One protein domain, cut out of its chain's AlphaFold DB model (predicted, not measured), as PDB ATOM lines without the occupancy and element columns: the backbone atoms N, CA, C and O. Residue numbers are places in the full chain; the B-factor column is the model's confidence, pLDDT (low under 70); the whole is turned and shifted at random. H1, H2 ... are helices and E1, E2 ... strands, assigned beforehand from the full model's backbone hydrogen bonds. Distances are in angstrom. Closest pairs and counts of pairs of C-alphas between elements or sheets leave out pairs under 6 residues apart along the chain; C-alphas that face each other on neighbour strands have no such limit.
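This is residues 78 to 152 and 161 to 225 of the 258 residues of an uncharacterized protein of Fusarium oxysporum f. sp. melonis 26406 (UniProt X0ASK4). A narrow three-stranded sheet runs through the middle, and two separate groups of helices sit toward the end of it where E1 and E3 begin and E2 ends: the helical hairpin H4 and H5 with short H1, and, apart from these, H3 with short H2. From the other end of E1 a long stretch with no named element, residues 94 to 130, loops out and returns to E2, while short H6 grazes the sheet after E3. The printed part has 140 residues with six named helices and three named strands, in the order H1 E1 E2 H2 H3 H4 H5 E3 H6; the sheet, E2 E1 E3, is mixed. The class is mixed, helices and strands, with under half of the residues in named elements. The whole is compact, radius of gyration of the C-alphas 15.5 A, and rounded, spanning 41 by 36 by 33 A.

E1, residues 85 to 93, is the inner strand. E2, residues 131 to 138, is its antiparallel neighbour at 165 degrees, and the two form a hairpin; N 89 and O 135 are within hydrogen-bond range at 2.9 A. E3, residues 214 to 218, is parallel to E1 at 19 degrees, with N 216 and O 86 at 2.8 A. H6, residues 220 to 223, only grazes the sheet. H4, residues 191 to 197, and H5, residues 199 to 212, form a helical hairpin with a shallow tilt of 22 degrees, opposite ways; H5 touches H4 with residues 201 to 206 alone, the closest C-alphas being those of Leu 195 and Tyr 202, 4.3 A. H1, residues 78 to 81, touches H5, closest at the C-alphas of Arg 78 and Val 208, 6.1 A. H2, residues 144 to 147, and H3, residues 172 to 182, only just touch, with 3 pairs of C-alphas within 8 A, the closest those of Pro 144 and Trp 178, 5.9 A. H3 is apart from H5. In H3 and H4 every O i to N i+4 pair is within hydrogen-bond range, in H5 8 of 10; H1, H2 and H6 are too short for one, and their single O i to N i+3 pair is within range in H2 and H6 but not in H1.

E1 is 24.8 A long, from C-alpha 85 at (12.366, 0.894, 45.005) to C-alpha 93 at (-9.271, -7.632, 53.750). E2 measures 23.0 A, E3 12.8 A, H5 20.1 A, H3 15.1 A and H4 10.0 A; H1, H2 and H6 have four residues each. H6 ends with C-alpha 223 at (-3.103, 7.848, 48.883).

The C-alphas farthest apart, those of Trp 116 and Gln 200, are 47.2 A apart. Residues 196 to 201, of which 199 to 201 belong to H5, stand free. Residues 153 to 160 are not printed, and C-alphas 152 and 161 are 10.8 A apart across the cut. The link from E1 to E2 is long, with 37 residues. Mean pLDDT of the printed part is 78.5; it is under 70 in residues 113 to 120, 148 to 152, 161 to 165, 168 to 170 and 218 to 225.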
ATOM      1  N   ARG A  78      22.122   2.570  54.466       92.44
ATOM      2  CA  ARG A  78      21.871   2.817  53.046       92.44
ATOM      3  C   ARG A  78      22.061   1.546  52.225       92.44
ATOM      4  O   ARG A  78      21.192   1.233  51.430       92.44
ATOM      5  N   LEU A  79      23.111   0.772  52.482       89.62
ATOM      6  CA  LEU A  79      23.309  -0.532  51.839       89.62
ATOM      7  C   LEU A  79      22.204  -1.539  52.204       89.62
ATOM      8  O   LEU A  79      21.780  -2.329  51.366       89.62
ATOM      9  N   ALA A  80      21.717  -1.517  53.447       89.44
ATOM     10  CA  ALA A  80      20.695  -2.452  53.915       89.44
ATOM     11  C   ALA A  80      19.269  -2.082  53.461       89.44
ATOM     12  O   ALA A  80      18.469  -2.961  53.139       89.44
ATOM     13  N   PHE A  81      18.923  -0.794  53.462       89.75
ATOM     14  CA  PHE A  81      17.538  -0.327  53.325       89.75
ATOM     15  C   PHE A  81      17.345   0.819  52.324       89.75
ATOM     16  O   PHE A  81      16.212   1.265  52.158       89.75
ATOM     17  N   GLY A  82      18.414   1.345  51.728       87.88
ATOM     18  CA  GLY A  82      18.407   2.514  50.848       87.88
ATOM     19  C   GLY A  82      18.687   2.177  49.386       87.88
ATOM     20  O   GLY A  82      18.994   1.041  49.049       87.88
ATOM     21  N   ASP A  83      18.580   3.187  48.519       84.44
ATOM     22  CA  ASP A  83      18.820   3.091  47.066       84.44
ATOM     23  C   ASP A  83      17.991   2.019  46.335       84.44
ATOM     24  O   ASP A  83      18.334   1.584  45.237       84.44
ATOM     25  N   THR A  84      16.864   1.611  46.917       80.38
ATOM     26  CA  THR A  84      15.936   0.650  46.326       80.38
ATOM     27  C   THR A  84      14.582   1.299  46.016       80.38
ATOM     28  O   THR A  84      14.260   2.430  46.391       80.38
ATOM     29  N   ARG A  85      13.768   0.575  45.253       81.94
ATOM     30  CA  ARG A  85      12.366   0.894  45.005       81.94
ATOM     31  C   ARG A  85      11.527   0.055  45.953       81.94
ATOM     32  O   ARG A  85      11.618  -1.171  45.925       81.94
ATOM     33  N   LEU A  86      10.725   0.699  46.788       83.38
ATOM     34  CA  LEU A  86       9.927   0.022  47.804       83.38
ATOM     35  C   LEU A  86       8.452   0.160  47.460       83.38
ATOM     36  O   LEU A  86       7.968   1.277  47.290       83.38
ATOM     37  N   HIS A  87       7.740  -0.960  47.391       83.12
ATOM     38  CA  HIS A  87       6.285  -0.942  47.349       83.12
ATOM     39  C   HIS A  87       5.731  -1.001  48.759       83.12
ATOM     40  O   HIS A  87       6.160  -1.827  49.565       83.12
ATOM     41  N   ILE A  88       4.764  -0.135  49.042       82.25
ATOM     42  CA  ILE A  88       4.028  -0.124  50.300       82.25
ATOM     43  C   ILE A  88       2.549  -0.251  49.965       82.25
ATOM     44  O   ILE A  88       2.003   0.584  49.249       82.25
ATOM     45  N   TYR A  89       1.902  -1.276  50.508       78.44
ATOM     46  CA  TYR A  89       0.462  -1.483  50.398       78.44
ATOM     47  C   TYR A  89      -0.155  -1.474  51.789       78.44
ATOM     48  O   TYR A  89       0.359  -2.125  52.704       78.44
ATOM     49  N   MET A  90      -1.280  -0.780  51.931       79.00
ATOM     50  CA  MET A  90      -2.147  -0.904  53.094       79.00
ATOM     51  C   MET A  90      -3.568  -1.145  52.616       79.00
ATOM     52  O   MET A  90      -4.173  -0.229  52.084       79.00
ATOM     53  N   ASN A  91      -4.106  -2.328  52.897       77.12
ATOM     54  CA  ASN A  91      -5.488  -2.669  52.579       77.12
ATOM     55  C   ASN A  91      -6.190  -3.279  53.788       77.12
ATOM     56  O   ASN A  91      -5.559  -3.863  54.673       77.12
ATOM     57  N   ARG A  92      -7.519  -3.224  53.764       78.44
ATOM     58  CA  ARG A  92      -8.369  -4.032  54.634       78.44
ATOM     59  C   ARG A  92      -8.914  -5.217  53.848       78.44
ATOM     60  O   ARG A  92      -9.421  -5.039  52.742       78.44
ATOM     61  N   GLY A  93      -8.784  -6.416  54.393       82.56
ATOM     62  CA  GLY A  93      -9.271  -7.632  53.750       82.56
ATOM     63  C   GLY A  93      -8.985  -8.873  54.579       82.56
ATOM     64  O   GLY A  93      -8.466  -8.783  55.694       82.56
ATOM     65  N   TYR A  94      -9.348 -10.026  54.034       86.19
ATOM     66  CA  TYR A  94      -9.014 -11.311  54.631       86.19
ATOM     67  C   TYR A  94      -7.494 -11.532  54.624       86.19
ATOM     68  O   TYR A  94      -6.837 -11.140  53.656       86.19
ATOM     69  N   PRO A  95      -6.919 -12.140  55.675       87.31
ATOM     70  CA  PRO A  95      -5.491 -12.408  55.724       87.31
ATOM     71  C   PRO A  95      -5.007 -13.278  54.559       87.31
ATOM     72  O   PRO A  95      -5.635 -14.284  54.262       87.31
ATOM     73  N   ASP A  96      -3.876 -12.949  53.923       85.12
ATOM     74  CA  ASP A  96      -3.242 -13.870  52.966       85.12
ATOM     75  C   ASP A  96      -2.948 -15.239  53.599       85.12
ATOM     76  O   ASP A  96      -2.494 -15.331  54.745       85.12
ATOM     77  N   VAL A  97      -3.141 -16.294  52.810       86.62
ATOM     78  CA  VAL A  97      -2.771 -17.657  53.193       86.62
ATOM     79  C   VAL A  97      -1.257 -17.745  53.363       86.62
ATOM     80  O   VAL A  97      -0.483 -17.242  52.543       86.62
ATOM     81  N   LEU A  98      -0.824 -18.401  54.441       81.44
ATOM     82  CA  LEU A  98       0.590 -18.665  54.669       81.44
ATOM     83  C   LEU A  98       1.113 -19.610  53.586       81.44
ATOM     84  O   LEU A  98       0.550 -20.688  53.400       81.44
ATOM     85  N   PRO A  99       2.194 -19.247  52.886       78.88
ATOM     86  CA  PRO A  99       2.774 -20.156  51.922       78.88
ATOM     87  C   PRO A  99       3.561 -21.273  52.601       78.88
ATOM     88  O   PRO A  99       4.139 -21.086  53.678       78.88
ATOM     89  N   GLU A 100       3.706 -22.375  51.869       80.75
ATOM     90  CA  GLU A 100       4.680 -23.417  52.181       80.75
ATOM     91  C   GLU A 100       6.105 -22.833  52.313       80.75
ATOM     92  O   GLU A 100       6.452 -21.890  51.579       80.75
ATOM     93  N   PRO A 101       6.941 -23.368  53.228       72.25
ATOM     94  CA  PRO A 101       8.265 -22.824  53.542       72.25
ATOM     95  C   PRO A 101       9.170 -22.599  52.325       72.25
ATOM     96  O   PRO A 101       9.830 -21.565  52.253       72.25
ATOM     97  N   ASP A 102       9.128 -23.513  51.353       72.94
ATOM     98  CA  ASP A 102      10.016 -23.523  50.180       72.94
ATOM     99  C   ASP A 102       9.384 -22.893  48.928       72.94
ATOM    100  O   ASP A 102       9.893 -23.013  47.811       72.94
ATOM    101  N   SER A 103       8.242 -22.223  49.083       73.62
ATOM    102  CA  SER A 103       7.568 -21.602  47.948       73.62
ATOM    103  C   SER A 103       8.347 -20.402  47.393       73.62
ATOM    104  O   SER A 103       8.868 -19.547  48.114       73.62
ATOM    105  N   LYS A 104       8.369 -20.291  46.063       74.25
ATOM    106  CA  LYS A 104       9.101 -19.242  45.337       74.25
ATOM    107  C   LYS A 104       8.309 -17.944  45.156       74.25
ATOM    108  O   LYS A 104       8.731 -17.068  44.399       74.25
ATOM    109  N   PHE A 105       7.203 -17.756  45.870       75.00
ATOM    110  CA  PHE A 105       6.363 -16.566  45.728       75.00
ATOM    111  C   PHE A 105       7.061 -15.278  46.188       75.00
ATOM    112  O   PHE A 105       7.715 -15.252  47.239       75.00
ATOM    113  N   HIS A 106       6.902 -14.187  45.432       76.44
ATOM    114  CA  HIS A 106       7.402 -12.876  45.849       76.44
ATOM    115  C   HIS A 106       6.781 -12.452  47.177       76.44
ATOM    116  O   HIS A 106       5.579 -12.597  47.393       76.44
ATOM    117  N   CYS A 107       7.632 -11.989  48.095       75.44
ATOM    118  CA  CYS A 107       7.255 -11.663  49.472       75.44
ATOM    119  C   CYS A 107       6.457 -12.744  50.203       75.44
ATOM    120  O   CYS A 107       5.723 -12.420  51.136       75.44
ATOM    121  N   ARG A 108       6.614 -14.022  49.818       74.62
ATOM    122  CA  ARG A 108       5.879 -15.130  50.439       74.62
ATOM    123  C   ARG A 108       4.354 -14.919  50.355       74.62
ATOM    124  O   ARG A 108       3.632 -15.240  51.292       74.62
ATOM    125  N   VAL A 109       3.867 -14.353  49.250       78.12
ATOM    126  CA  VAL A 109       2.432 -14.164  48.991       78.12
ATOM    127  C   VAL A 109       1.945 -15.256  48.049       78.12
ATOM    128  O   VAL A 109       2.292 -15.248  46.871       78.12
ATOM    129  N   VAL A 110       1.142 -16.196  48.555       79.25
ATOM    130  CA  VAL A 110       0.502 -17.212  47.707       79.25
ATOM    131  C   VAL A 110      -0.446 -16.513  46.749       79.25
ATOM    132  O   VAL A 110      -1.286 -15.723  47.173       79.25
ATOM    133  N   THR A 111      -0.333 -16.821  45.463       76.44
ATOM    134  CA  THR A 111      -1.222 -16.268  44.448       76.44
ATOM    135  C   THR A 111      -2.069 -17.341  43.794       76.44
ATOM    136  O   THR A 111      -1.618 -18.475  43.634       76.44
ATOM    137  N   GLU A 112      -3.275 -16.967  43.373       73.44
ATOM    138  CA  GLU A 112      -4.130 -17.826  42.558       73.44
ATOM    139  C   GLU A 112      -3.402 -18.263  41.267       73.44
ATOM    140  O   GLU A 112      -2.532 -17.531  40.768       73.44
ATOM    141  N   PRO A 113      -3.742 -19.445  40.711       66.94
ATOM    142  CA  PRO A 113      -3.290 -19.843  39.385       66.94
ATOM    143  C   PRO A 113      -3.608 -18.748  38.370       66.94
ATOM    144  O   PRO A 113      -4.618 -18.057  38.485       66.94
ATOM    145  N   GLU A 114      -2.739 -18.594  37.377       61.03
ATOM    146  CA  GLU A 114      -2.844 -17.546  36.370       61.03
ATOM    147  C   GLU A 114      -4.213 -17.584  35.681       61.03
ATOM    148  O   GLU A 114      -4.511 -18.485  34.901       61.03
ATOM    149  N   ASN A 115      -5.066 -16.613  35.999       47.16
ATOM    150  CA  ASN A 115      -6.394 -16.511  35.425       47.16
ATOM    151  C   ASN A 115      -6.600 -15.077  34.949       47.16
ATOM    152  O   ASN A 115      -6.675 -14.149  35.744       47.16
ATOM    153  N   TRP A 116      -6.720 -14.948  33.625       38.97
ATOM    154  CA  TRP A 116      -6.928 -13.714  32.863       38.97
ATOM    155  C   TRP A 116      -5.708 -12.782  32.767       38.97
ATOM    156  O   TRP A 116      -5.469 -11.917  33.604       38.97
ATOM    157  N   GLY A 117      -4.980 -12.895  31.650       46.69
ATOM    158  CA  GLY A 117      -4.177 -11.795  31.099       46.69
ATOM    159  C   GLY A 117      -3.110 -11.209  32.030       46.69
ATOM    160  O   GLY A 117      -3.015  -9.987  32.127       46.69
ATOM    161  N   TYR A 118      -2.288 -12.062  32.652       52.56
ATOM    162  CA  TYR A 118      -1.114 -11.698  33.468       52.56
ATOM    163  C   TYR A 118      -1.391 -11.134  34.874       52.56
ATOM    164  O   TYR A 118      -0.454 -10.691  35.539       52.56
ATOM    165  N   GLN A 119      -2.635 -11.154  35.366       56.50
ATOM    166  CA  GLN A 119      -2.940 -10.738  36.740       56.50
ATOM    167  C   GLN A 119      -3.108 -11.952  37.653       56.50
ATOM    168  O   GLN A 119      -3.948 -12.816  37.422       56.50
ATOM    169  N   ARG A 120      -2.291 -12.011  38.702       66.75
ATOM    170  CA  ARG A 120      -2.404 -12.978  39.797       66.75
ATOM    171  C   ARG A 120      -2.936 -12.255  41.023       66.75
ATOM    172  O   ARG A 120      -2.496 -11.146  41.289       66.75
ATOM    173  N   PHE A 121      -3.863 -12.836  41.771       72.62
ATOM    174  CA  PHE A 121      -4.362 -12.224  43.006       72.62
ATOM    175  C   PHE A 121      -3.864 -13.008  44.221       72.62
ATOM    176  O   PHE A 121      -3.739 -14.230  44.124       72.62
ATOM    177  N   PRO A 122      -3.546 -12.341  45.349       78.31
ATOM    178  CA  PRO A 122      -3.233 -13.034  46.592       78.31
ATOM    179  C   PRO A 122      -4.385 -13.951  47.009       78.31
ATOM    180  O   PRO A 122      -5.537 -13.520  47.026       78.31
ATOM    181  N   VAL A 123      -4.069 -15.192  47.377       84.56
ATOM    182  CA  VAL A 123      -5.039 -16.100  47.993       84.56
ATOM    183  C   VAL A 123      -5.220 -15.678  49.442       84.56
ATOM    184  O   VAL A 123      -4.251 -15.605  50.202       84.56
ATOM    185  N   THR A 124      -6.462 -15.416  49.833       86.44
ATOM    186  CA  THR A 124      -6.806 -14.990  51.190       86.44
ATOM    187  C   THR A 124      -7.602 -16.050  51.941       86.44
ATOM    188  O   THR A 124      -8.420 -16.756  51.360       86.44
ATOM    189  N   ASP A 125      -7.387 -16.134  53.250       88.19
ATOM    190  CA  ASP A 125      -8.116 -16.984  54.182       88.19
ATOM    191  C   ASP A 125      -9.439 -16.318  54.592       88.19
ATOM    192  O   ASP A 125      -9.522 -15.578  55.574       88.19
ATOM    193  N   GLU A 126     -10.489 -16.588  53.815       88.06
ATOM    194  CA  GLU A 126     -11.843 -16.075  54.064       88.06
ATOM    195  C   GLU A 126     -12.511 -16.675  55.315       88.06
ATOM    196  O   GLU A 126     -13.585 -16.222  55.710       88.06
ATOM    197  N   SER A 127     -11.903 -17.682  55.959       90.00
ATOM    198  CA  SER A 127     -12.403 -18.200  57.240       90.00
ATOM    199  C   SER A 127     -12.136 -17.238  58.402       90.00
ATOM    200  O   SER A 127     -12.781 -17.329  59.450       90.00
ATOM    201  N   GLN A 128     -11.198 -16.306  58.221       89.19
ATOM    202  CA  GLN A 128     -10.844 -15.299  59.211       89.19
ATOM    203  C   GLN A 128     -11.601 -13.989  58.998       89.19
ATOM    204  O   GLN A 128     -12.214 -13.736  57.965       89.19
ATOM    205  N   VAL A 129     -11.558 -13.121  60.006       88.44
ATOM    206  CA  VAL A 129     -12.135 -11.779  59.903       88.44
ATOM    207  C   VAL A 129     -11.235 -10.863  59.080       88.44
ATOM    208  O   VAL A 129     -10.012 -10.993  59.088       88.44
ATOM    209  N   GLU A 130     -11.840  -9.888  58.403       86.50
ATOM    210  CA  GLU A 130     -11.078  -8.859  57.704       86.50
ATOM    211  C   GLU A 130     -10.254  -8.016  58.684       86.50
ATOM    212  O   GLU A 130     -10.771  -7.472  59.667       86.50
ATOM    213  N   VAL A 131      -8.975  -7.839  58.368       85.19
ATOM    214  CA  VAL A 131      -8.024  -7.062  59.162       85.19
ATOM    215  C   VAL A 131      -7.299  -6.046  58.291       85.19
ATOM    216  O   VAL A 131      -7.214  -6.180  57.069       85.19
ATOM    217  N   TRP A 132      -6.773  -5.004  58.930       83.00
ATOM    218  CA  TRP A 132      -5.831  -4.098  58.285       83.00
ATOM    219  C   TRP A 132      -4.483  -4.788  58.136       83.00
ATOM    220  O   TRP A 132      -3.918  -5.279  59.114       83.00
ATOM    221  N   GLN A 133      -3.962  -4.801  56.914       80.94
ATOM    222  CA  GLN A 133      -2.678  -5.404  56.598       80.94
ATOM    223  C   GLN A 133      -1.756  -4.364  55.986       80.94
ATOM    224  O   GLN A 133      -2.129  -3.640  55.067       80.94
ATOM    225  N   TRP A 134      -0.532  -4.328  56.501       79.31
ATOM    226  CA  TRP A 134       0.562  -3.558  55.933       79.31
ATOM    227  C   TRP A 134       1.516  -4.510  55.234       79.31
ATOM    228  O   TRP A 134       1.966  -5.491  55.831       79.31
ATOM    229  N   ARG A 135       1.858  -4.206  53.985       77.56
ATOM    230  CA  ARG A 135       2.863  -4.947  53.223       77.56
ATOM    231  C   ARG A 135       3.902  -3.990  52.677       77.56
ATOM    232  O   ARG A 135       3.568  -2.928  52.162       77.56
ATOM    233  N   GLY A 136       5.160  -4.392  52.801       79.75
ATOM    234  CA  GLY A 136       6.305  -3.684  52.251       79.75
ATOM    235  C   GLY A 136       7.212  -4.665  51.523       79.75
ATOM    236  O   GLY A 136       7.601  -5.670  52.117       79.75
ATOM    237  N   SER A 137       7.556  -4.375  50.271       82.19
ATOM    238  CA  SER A 137       8.450  -5.215  49.469       82.19
ATOM    239  C   SER A 137       9.468  -4.400  48.683       82.19
ATOM    240  O   SER A 137       9.217  -3.244  48.330       82.19
ATOM    241  N   ARG A 138      10.631  -5.001  48.400       84.31
ATOM    242  CA  ARG A 138      11.533  -4.471  47.369       84.31
ATOM    243  C   ARG A 138      10.910  -4.743  46.000       84.31
ATOM    244  O   ARG A 138      10.389  -5.825  45.750       84.31
ATOM    245  N   CYS A 139      10.935  -3.757  45.112       80.69
ATOM    246  CA  CYS A 139      10.331  -3.865  43.788       80.69
ATOM    247  C   CYS A 139      11.144  -4.808  42.895       80.69
ATOM    248  O   CYS A 139      12.258  -4.478  42.495       80.69
ATOM    249  N   HIS A 140      10.557  -5.940  42.507       80.81
ATOM    250  CA  HIS A 140      11.169  -6.916  41.591       80.81
ATOM    251  C   HIS A 140      10.557  -6.845  40.195       80.81
ATOM    252  O   HIS A 140      10.271  -7.845  39.550       80.81
ATOM    253  N   ARG A 141      10.301  -5.628  39.713       76.50
ATOM    254  CA  ARG A 141       9.716  -5.418  38.381       76.50
ATOM    255  C   ARG A 141      10.671  -5.779  37.242       76.50
ATOM    256  O   ARG A 141      10.222  -6.142  36.152       76.50
ATOM    257  N   TYR A 142      11.964  -5.640  37.507       77.81
ATOM    258  CA  TYR A 142      13.060  -5.976  36.612       77.81
ATOM    259  C   TYR A 142      14.034  -6.903  37.345       77.81
ATOM    260  O   TYR A 142      14.143  -6.789  38.569       77.81
ATOM    261  N   PRO A 143      14.737  -7.798  36.629       79.69
ATOM    262  CA  PRO A 143      15.804  -8.603  37.214       79.69
ATOM    263  C   PRO A 143      16.957  -7.717  37.721       79.69
ATOM    264  O   PRO A 143      17.097  -6.583  37.236       79.69
ATOM    265  N   PRO A 144      17.796  -8.222  38.649       81.06
ATOM    266  CA  PRO A 144      18.867  -7.449  39.290       81.06
ATOM    267  C   PRO A 144      19.759  -6.703  38.291       81.06
ATOM    268  O   PRO A 144      19.964  -5.494  38.408       81.06
ATOM    269  N   SER A 145      20.183  -7.396  37.227       78.12
ATOM    270  CA  SER A 145      21.065  -6.865  36.177       78.12
ATOM    271  C   SER A 145      20.521  -5.619  35.471       78.12
ATOM    272  O   SER A 145      21.293  -4.770  35.030       78.12
ATOM    273  N   ILE A 146      19.195  -5.487  35.374       76.19
ATOM    274  CA  ILE A 146      18.527  -4.348  34.737       76.19
ATOM    275  C   ILE A 146      18.169  -3.286  35.780       76.19
ATOM    276  O   ILE A 146      18.304  -2.092  35.516       76.19
ATOM    277  N   ALA A 147      17.720  -3.700  36.966       73.06
ATOM    278  CA  ALA A 147      17.308  -2.785  38.023       73.06
ATOM    279  C   ALA A 147      18.468  -1.923  38.536       73.06
ATOM    280  O   ALA A 147      18.289  -0.723  38.720       73.06
ATOM    281  N   MET A 148      19.659  -2.511  38.690       66.56
ATOM    282  CA  MET A 148      20.865  -1.794  39.118       66.56
ATOM    283  C   MET A 148      21.372  -0.788  38.073       66.56
ATOM    284  O   MET A 148      22.057   0.171  38.416       66.56
ATOM    285  N   ALA A 149      21.025  -0.984  36.796       63.47
ATOM    286  CA  ALA A 149      21.443  -0.117  35.696       63.47
ATOM    287  C   ALA A 149      20.471   1.049  35.429       63.47
ATOM    288  O   ALA A 149      20.844   2.025  34.776       63.47
ATOM    289  N   GLN A 150      19.219   0.966  35.891       58.66
ATOM    290  CA  GLN A 150      18.195   1.969  35.596       58.66
ATOM    291  C   GLN A 150      18.115   3.055  36.677       58.66
ATOM    292  O   GLN A 150      17.874   2.774  37.849       58.66
ATOM    293  N   GLY A 151      18.223   4.319  36.249       55.22
ATOM    294  CA  GLY A 151      17.931   5.504  37.066       55.22
ATOM    295  C   GLY A 151      16.449   5.617  37.486       55.22
ATOM    296  O   GLY A 151      15.697   4.643  37.407       55.22
ATOM    297  N   PRO A 152      15.984   6.789  37.955       50.16
ATOM    298  CA  PRO A 152      14.593   6.993  38.380       50.16
ATOM    299  C   PRO A 152      13.577   6.567  37.300       50.16
ATOM    300  O   PRO A 152      13.822   6.765  36.112       50.16
ATOM    301  N   PRO A 161       5.072   3.215  36.484       59.28
ATOM    302  CA  PRO A 161       4.577   2.980  37.851       59.28
ATOM    303  C   PRO A 161       3.169   2.369  37.938       59.28
ATOM    304  O   PRO A 161       2.914   1.577  38.840       59.28
ATOM    305  N   TRP A 162       2.308   2.627  36.952       62.78
ATOM    306  CA  TRP A 162       0.946   2.095  36.829       62.78
ATOM    307  C   TRP A 162       0.829   0.561  36.690       62.78
ATOM    308  O   TRP A 162      -0.243   0.018  36.944       62.78
ATOM    309  N   ILE A 163       1.891  -0.164  36.309       61.72
ATOM    310  CA  ILE A 163       1.874  -1.642  36.179       61.72
ATOM    311  C   ILE A 163       2.305  -2.322  37.487       61.72
ATOM    312  O   ILE A 163       3.336  -2.992  37.541       61.72
ATOM    313  N   ASP A 164       1.582  -2.080  38.579       64.75
ATOM    314  CA  ASP A 164       2.001  -2.531  39.906       64.75
ATOM    315  C   ASP A 164       1.491  -3.929  40.302       64.75
ATOM    316  O   ASP A 164       0.385  -4.089  40.814       64.75
ATOM    317  N   PHE A 165       2.341  -4.941  40.103       67.00
ATOM    318  CA  PHE A 165       2.067  -6.337  40.456       67.00
ATOM    319  C   PHE A 165       2.950  -6.877  41.588       67.00
ATOM    320  O   PHE A 165       2.986  -8.091  41.790       67.00
ATOM    321  N   CYS A 166       3.658  -6.029  42.347       71.94
ATOM    322  CA  CYS A 166       4.490  -6.533  43.451       71.94
ATOM    323  C   CYS A 166       3.631  -7.217  44.527       71.94
ATOM    324  O   CYS A 166       3.988  -8.285  45.014       71.94
ATOM    325  N   ARG A 167       2.440  -6.682  44.822       70.94
ATOM    326  CA  ARG A 167       1.440  -7.360  45.667       70.94
ATOM    327  C   ARG A 167       0.999  -8.720  45.118       70.94
ATOM    328  O   ARG A 167       0.648  -9.610  45.880       70.94
ATOM    329  N   ASN A 168       1.028  -8.873  43.805       68.62
ATOM    330  CA  ASN A 168       0.467  -9.996  43.066       68.62
ATOM    331  C   ASN A 168       1.507 -11.094  42.799       68.62
ATOM    332  O   ASN A 168       1.417 -11.815  41.811       68.62
ATOM    333  N   GLY A 169       2.529 -11.196  43.648       61.91
ATOM    334  CA  GLY A 169       3.561 -12.225  43.527       61.91
ATOM    335  C   GLY A 169       4.621 -11.949  42.452       61.91
ATOM    336  O   GLY A 169       5.572 -12.722  42.359       61.91
ATOM    337  N   GLY A 170       4.505 -10.849  41.698       67.75
ATOM    338  CA  GLY A 170       5.441 -10.495  40.632       67.75
ATOM    339  C   GLY A 170       5.644 -11.608  39.596       67.75
ATOM    340  O   GLY A 170       4.828 -12.519  39.449       67.75
ATOM    341  N   ASP A 171       6.752 -11.521  38.865       72.31
ATOM    342  CA  ASP A 171       7.231 -12.609  38.016       72.31
ATOM    343  C   ASP A 171       8.111 -13.551  38.875       72.31
ATOM    344  O   ASP A 171       9.104 -13.079  39.446       72.31
ATOM    345  N   PRO A 172       7.749 -14.843  39.032       75.31
ATOM    346  CA  PRO A 172       8.489 -15.793  39.860       75.31
ATOM    347  C   PRO A 172       9.949 -15.927  39.446       75.31
ATOM    348  O   PRO A 172      10.807 -15.984  40.325       75.31
ATOM    349  N   ASP A 173      10.227 -15.898  38.140       79.62
ATOM    350  CA  ASP A 173      11.581 -16.037  37.603       79.62
ATOM    351  C   ASP A 173      12.420 -14.805  37.964       79.62
ATOM    352  O   ASP A 173      13.601 -14.905  38.292       79.62
ATOM    353  N   ILE A 174      11.791 -13.623  38.001       81.25
ATOM    354  CA  ILE A 174      12.462 -12.393  38.424       81.25
ATOM    355  C   ILE A 174      12.759 -12.409  39.932       81.25
ATOM    356  O   ILE A 174      13.892 -12.118  40.309       81.25
ATOM    357  N   CYS A 175      11.801 -12.745  40.812       80.62
ATOM    358  CA  CYS A 175      12.098 -12.822  42.262       80.62
ATOM    359  C   CYS A 175      13.048 -13.996  42.571       80.62
ATOM    360  O   CYS A 175      13.812 -13.892  43.523       80.62
ATOM    361  N   GLU A 176      13.096 -15.068  41.768       84.00
ATOM    362  CA  GLU A 176      14.156 -16.086  41.858       84.00
ATOM    363  C   GLU A 176      15.537 -15.525  41.494       84.00
ATOM    364  O   GLU A 176      16.449 -15.651  42.307       84.00
ATOM    365  N   ALA A 177      15.677 -14.788  40.389       86.50
ATOM    366  CA  ALA A 177      16.942 -14.130  40.042       86.50
ATOM    367  C   ALA A 177      17.439 -13.175  41.149       86.50
ATOM    368  O   ALA A 177      18.626 -13.131  41.457       86.50
ATOM    369  N   TRP A 178      16.533 -12.438  41.799       86.38
ATOM    370  CA  TRP A 178      16.878 -11.624  42.970       86.38
ATOM    371  C   TRP A 178      17.292 -12.453  44.188       86.38
ATOM    372  O   TRP A 178      18.148 -12.015  44.952       86.38
ATOM    373  N   ARG A 179      16.703 -13.637  44.397       86.12
ATOM    374  CA  ARG A 179      17.115 -14.534  45.487       86.12
ATOM    375  C   ARG A 179      18.484 -15.150  45.249       86.12
ATOM    376  O   ARG A 179      19.202 -15.374  46.218       86.12
ATOM    377  N   GLU A 180      18.829 -15.442  44.001       88.50
ATOM    378  CA  GLU A 180      20.163 -15.922  43.639       88.50
ATOM    379  C   GLU A 180      21.230 -14.843  43.870       88.50
ATOM    380  O   GLU A 180      22.321 -15.161  44.340       88.50
ATOM    381  N   ASP A 181      20.900 -13.575  43.602       87.62
ATOM    382  CA  ASP A 181      21.814 -12.435  43.741       87.62
ATOM    383  C   ASP A 181      21.959 -11.937  45.196       87.62
ATOM    384  O   ASP A 181      23.067 -11.841  45.722       87.62
ATOM    385  N   GLU A 182      20.844 -11.660  45.885       85.62
ATOM    386  CA  GLU A 182      20.831 -11.042  47.225       85.62
ATOM    387  C   GLU A 182      20.432 -12.010  48.359       85.62
ATOM    388  O   GLU A 182      20.462 -11.649  49.541       85.62
ATOM    389  N   GLY A 183      20.039 -13.243  48.031       85.56
ATOM    390  CA  GLY A 183      19.628 -14.264  48.995       85.56
ATOM    391  C   GLY A 183      18.112 -14.357  49.248       85.56
ATOM    392  O   GLY A 183      17.298 -13.622  48.684       85.56
ATOM    393  N   PRO A 184      17.672 -15.257  50.149       79.81
ATOM    394  CA  PRO A 184      16.260 -15.641  50.302       79.81
ATOM    395  C   PRO A 184      15.329 -14.499  50.743       79.81
ATOM    396  O   PRO A 184      14.115 -14.570  50.544       79.81
ATOM    397  N   SER A 185      15.880 -13.438  51.336       77.81
ATOM    398  CA  SER A 185      15.141 -12.255  51.779       77.81
ATOM    399  C   SER A 185      15.103 -11.119  50.756       77.81
ATOM    400  O   SER A 185      14.571 -10.072  51.099       77.81
ATOM    401  N   ALA A 186      15.601 -11.295  49.527       84.31
ATOM    402  CA  ALA A 186      15.695 -10.228  48.521       84.31
ATOM    403  C   ALA A 186      14.369  -9.489  48.254       84.31
ATOM    404  O   ALA A 186      14.347  -8.298  47.956       84.31
ATOM    405  N   CYS A 187      13.239 -10.190  48.374       81.75
ATOM    406  CA  CYS A 187      11.911  -9.619  48.146       81.75
ATOM    407  C   CYS A 187      11.429  -8.814  49.402       81.75
ATOM    408  O   CYS A 187      10.624  -7.889  49.291       81.75
ATOM    409  N   ASN A 188      11.992  -9.065  50.598       80.81
ATOM    410  CA  ASN A 188      11.597  -8.475  51.888       80.81
ATOM    411  C   ASN A 188      12.542  -7.362  52.373       80.81
ATOM    412  O   ASN A 188      13.756  -7.509  52.393       80.81
ATOM    413  N   ILE A 189      11.972  -6.277  52.904       82.25
ATOM    414  CA  ILE A 189      12.762  -5.157  53.450       82.25
ATOM    415  C   ILE A 189      13.163  -5.412  54.914       82.25
ATOM    416  O   ILE A 189      14.240  -5.021  55.347       82.25
ATOM    417  N   GLY A 190      12.277  -6.014  55.718       82.81
ATOM    418  CA  GLY A 190      12.539  -6.332  57.134       82.81
ATOM    419  C   GLY A 190      12.740  -5.129  58.075       82.81
ATOM    420  O   GLY A 190      12.979  -5.314  59.267       82.81
ATOM    421  N   VAL A 191      12.611  -3.893  57.582       88.06
ATOM    422  CA  VAL A 191      13.031  -2.686  58.316       88.06
ATOM    423  C   VAL A 191      12.204  -2.381  59.566       88.06
ATOM    424  O   VAL A 191      12.701  -1.737  60.484       88.06
ATOM    425  N   ILE A 192      10.964  -2.872  59.664       87.12
ATOM    426  CA  ILE A 192      10.100  -2.608  60.826       87.12
ATOM    427  C   ILE A 192      10.727  -3.123  62.127       87.12
ATOM    428  O   ILE A 192      10.768  -2.386  63.109       87.12
ATOM    429  N   GLY A 193      11.286  -4.339  62.138       88.62
ATOM    430  CA  GLY A 193      11.958  -4.873  63.330       88.62
ATOM    431  C   GLY A 193      13.156  -4.015  63.753       88.62
ATOM    432  O   GLY A 193      13.371  -3.772  64.940       88.62
ATOM    433  N   TRP A 194      13.884  -3.473  62.775       91.25
ATOM    434  CA  TRP A 194      15.000  -2.564  63.013       91.25
ATOM    435  C   TRP A 194      14.546  -1.210  63.571       91.25
ATOM    436  O   TRP A 194      15.081  -0.749  64.580       91.25
ATOM    437  N   LEU A 195      13.520  -0.594  62.981       91.69
ATOM    438  CA  LEU A 195      12.949   0.673  63.451       91.69
ATOM    439  C   LEU A 195      12.409   0.568  64.883       91.69
ATOM    440  O   LEU A 195      12.532   1.513  65.658       91.69
ATOM    441  N   LEU A 196      11.832  -0.580  65.243       88.62
ATOM    442  CA  LEU A 196      11.266  -0.820  66.571       88.62
ATOM    443  C   LEU A 196      12.313  -1.206  67.627       88.62
ATOM    444  O   LEU A 196      12.005  -1.177  68.816       88.62
ATOM    445  N   SER A 197      13.543  -1.536  67.224       89.25
ATOM    446  CA  SER A 197      14.588  -1.984  68.154       89.25
ATOM    447  C   SER A 197      15.014  -0.900  69.152       89.25
ATOM    448  O   SER A 197      15.197  -1.186  70.334       89.25
ATOM    449  N   CYS A 198      15.158   0.354  68.707       86.50
ATOM    450  CA  CYS A 198      15.377   1.499  69.587       86.50
ATOM    451  C   CYS A 198      15.130   2.839  68.873       86.50
ATOM    452  O   CYS A 198      15.125   2.941  67.645       86.50
ATOM    453  N   ARG A 199      15.012   3.914  69.665       84.88
ATOM    454  CA  ARG A 199      14.796   5.283  69.162       84.88
ATOM    455  C   ARG A 199      15.909   5.767  68.227       84.88
ATOM    456  O   ARG A 199      15.619   6.489  67.279       84.88
ATOM    457  N   GLN A 200      17.165   5.412  68.495       87.50
ATOM    458  CA  GLN A 200      18.288   5.845  67.661       87.50
ATOM    459  C   GLN A 200      18.259   5.166  66.286       87.50
ATOM    460  O   GLN A 200      18.408   5.847  65.276       87.50
ATOM    461  N   ASN A 201      17.968   3.863  66.239       91.19
ATOM    462  CA  ASN A 201      17.815   3.128  64.986       91.19
ATOM    463  C   ASN A 201      16.650   3.670  64.159       91.19
ATOM    464  O   ASN A 201      16.818   3.882  62.960       91.19
ATOM    465  N   TYR A 202      15.515   3.987  64.791       91.75
ATOM    466  CA  TYR A 202      14.426   4.696  64.119       91.75
ATOM    467  C   TYR A 202      14.915   6.009  63.490       91.75
ATOM    468  O   TYR A 202      14.752   6.212  62.294       91.75
ATOM    469  N   MET A 203      15.567   6.876  64.273       88.69
ATOM    470  CA  MET A 203      16.004   8.199  63.809       88.69
ATOM    471  C   MET A 203      17.015   8.150  62.666       88.69
ATOM    472  O   MET A 203      16.899   8.920  61.718       88.69
ATOM    473  N   GLU A 204      17.993   7.253  62.742       91.75
ATOM    474  CA  GLU A 204      19.035   7.149  61.720       91.75
ATOM    475  C   GLU A 204      18.517   6.475  60.440       91.75
ATOM    476  O   GLU A 204      18.930   6.837  59.340       91.75
ATOM    477  N   THR A 205      17.579   5.530  60.566       93.75
ATOM    478  CA  THR A 205      17.092   4.733  59.427       93.75
ATOM    479  C   THR A 205      15.929   5.392  58.702       93.75
ATOM    480  O   THR A 205      15.829   5.259  57.487       93.75
ATOM    481  N   ILE A 206      15.057   6.118  59.410       91.44
ATOM    482  CA  ILE A 206      13.889   6.758  58.792       91.44
ATOM    483  C   ILE A 206      14.317   7.781  57.732       91.44
ATOM    484  O   ILE A 206      13.727   7.837  56.657       91.44
ATOM    485  N   ASP A 207      15.398   8.524  57.987       88.81
ATOM    486  CA  ASP A 207      15.956   9.464  57.018       88.81
ATOM    487  C   ASP A 207      16.476   8.738  55.770       88.81
ATOM    488  O   ASP A 207      16.154   9.139  54.656       88.81
ATOM    489  N   VAL A 208      17.211   7.633  55.930       91.25
ATOM    490  CA  VAL A 208      17.675   6.812  54.798       91.25
ATOM    491  C   VAL A 208      16.488   6.282  53.994       91.25
ATOM    492  O   VAL A 208      16.465   6.435  52.771       91.25
ATOM    493  N   LEU A 209      15.478   5.730  54.673       90.31
ATOM    494  CA  LEU A 209      14.304   5.143  54.034       90.31
ATOM    495  C   LEU A 209      13.585   6.124  53.110       90.31
ATOM    496  O   LEU A 209      13.284   5.760  51.979       90.31
ATOM    497  N   TYR A 210      13.328   7.351  53.567       87.38
ATOM    498  CA  TYR A 210      12.571   8.333  52.787       87.38
ATOM    499  C   TYR A 210      13.429   9.183  51.843       87.38
ATOM    500  O   TYR A 210      12.899   9.703  50.866       87.38
ATOM    501  N   SER A 211      14.729   9.356  52.115       85.12
ATOM    502  CA  SER A 211      15.593  10.222  51.292       85.12
ATOM    503  C   SER A 211      16.320   9.501  50.161       85.12
ATOM    504  O   SER A 211      16.731  10.157  49.205       85.12
ATOM    505  N   THR A 212      16.506   8.181  50.263       87.38
ATOM    506  CA  THR A 212      17.299   7.407  49.288       87.38
ATOM    507  C   THR A 212      16.472   6.430  48.462       87.38
ATOM    508  O   THR A 212      16.925   6.014  47.401       87.38
ATOM    509  N   ASN A 213      15.261   6.078  48.905       85.12
ATOM    510  CA  ASN A 213      14.404   5.153  48.171       85.12
ATOM    511  C   ASN A 213      13.344   5.871  47.348       85.12
ATOM    512  O   ASN A 213      12.853   6.941  47.705       85.12
ATOM    513  N   MET A 214      12.910   5.195  46.290       81.75
ATOM    514  CA  MET A 214      11.670   5.527  45.602       81.75
ATOM    515  C   MET A 214      10.531   4.726  46.229       81.75
ATOM    516  O   MET A 214      10.536   3.497  46.177       81.75
ATOM    517  N   LEU A 215       9.560   5.420  46.823       81.88
ATOM    518  CA  LEU A 215       8.390   4.791  47.431       81.88
ATOM    519  C   LEU A 215       7.241   4.746  46.430       81.88
ATOM    520  O   LEU A 215       6.802   5.781  45.935       81.88
ATOM    521  N   ILE A 216       6.749   3.546  46.155       79.50
ATOM    522  CA  ILE A 216       5.569   3.312  45.335       79.50
ATOM    523  C   ILE A 216       4.453   2.900  46.286       79.50
ATOM    524  O   ILE A 216       4.508   1.846  46.922       79.50
ATOM    525  N   LEU A 217       3.461   3.771  46.428       78.00
ATOM    526  CA  LEU A 217       2.296   3.502  47.254       78.00
ATOM    527  C   LEU A 217       1.268   2.765  46.404       78.00
ATOM    528  O   LEU A 217       0.825   3.270  45.373       78.00
ATOM    529  N   GLY A 218       0.914   1.560  46.825       68.81
ATOM    530  CA  GLY A 218      -0.191   0.827  46.242       68.81
ATOM    531  C   GLY A 218      -1.520   1.238  46.866       68.81
ATOM    532  O   GLY A 218      -1.564   1.623  48.032       68.81
ATOM    533  N   GLU A 219      -2.592   1.088  46.084       69.75
ATOM    534  CA  GLU A 219      -3.984   1.414  46.440       69.75
ATOM    535  C   GLU A 219      -4.293   2.923  46.448       69.75
ATOM    536  O   GLU A 219      -4.160   3.624  47.450       69.75
ATOM    537  N   ALA A 220      -4.748   3.424  45.292       64.81
ATOM    538  CA  ALA A 220      -5.030   4.844  45.056       64.81
ATOM    539  C   ALA A 220      -6.008   5.456  46.076       64.81
ATOM    540  O   ALA A 220      -5.768   6.564  46.551       64.81
ATOM    541  N   CYS A 221      -7.035   4.697  46.488       68.50
ATOM    542  CA  CYS A 221      -8.015   5.133  47.489       68.50
ATOM    543  C   CYS A 221      -7.344   5.629  48.779       68.50
ATOM    544  O   CYS A 221      -7.805   6.576  49.408       68.50
ATOM    545  N   MET A 222      -6.240   4.996  49.178       68.06
ATOM    546  CA  MET A 222      -5.539   5.301  50.420       68.06
ATOM    547  C   MET A 222      -4.699   6.565  50.282       68.06
ATOM    548  O   MET A 222      -4.711   7.403  51.179       68.06
ATOM    549  N   VAL A 223      -3.999   6.714  49.154       68.44
ATOM    550  CA  VAL A 223      -3.103   7.848  48.883       68.44
ATOM    551  C   VAL A 223      -3.871   9.167  48.865       68.44
ATOM    552  O   VAL A 223      -3.412  10.139  49.461       68.44
ATOM    553  N   GLU A 224      -5.061   9.186  48.261       67.50
ATOM    554  CA  GLU A 224      -5.935  10.367  48.200       67.50
ATOM    555  C   GLU A 224      -6.417  10.840  49.582       67.50
ATOM    556  O   GLU A 224      -6.730  12.016  49.763       67.50
ATOM    557  N   HIS A 225      -6.444   9.940  50.568       67.31
ATOM    558  CA  HIS A 225      -6.962  10.200  51.914       67.31
ATOM    559  C   HIS A 225      -5.872  10.200  52.990       67.31
ATOM    560  O   HIS A 225      -6.173  10.332  54.181       67.31
TER     561      HIS A 225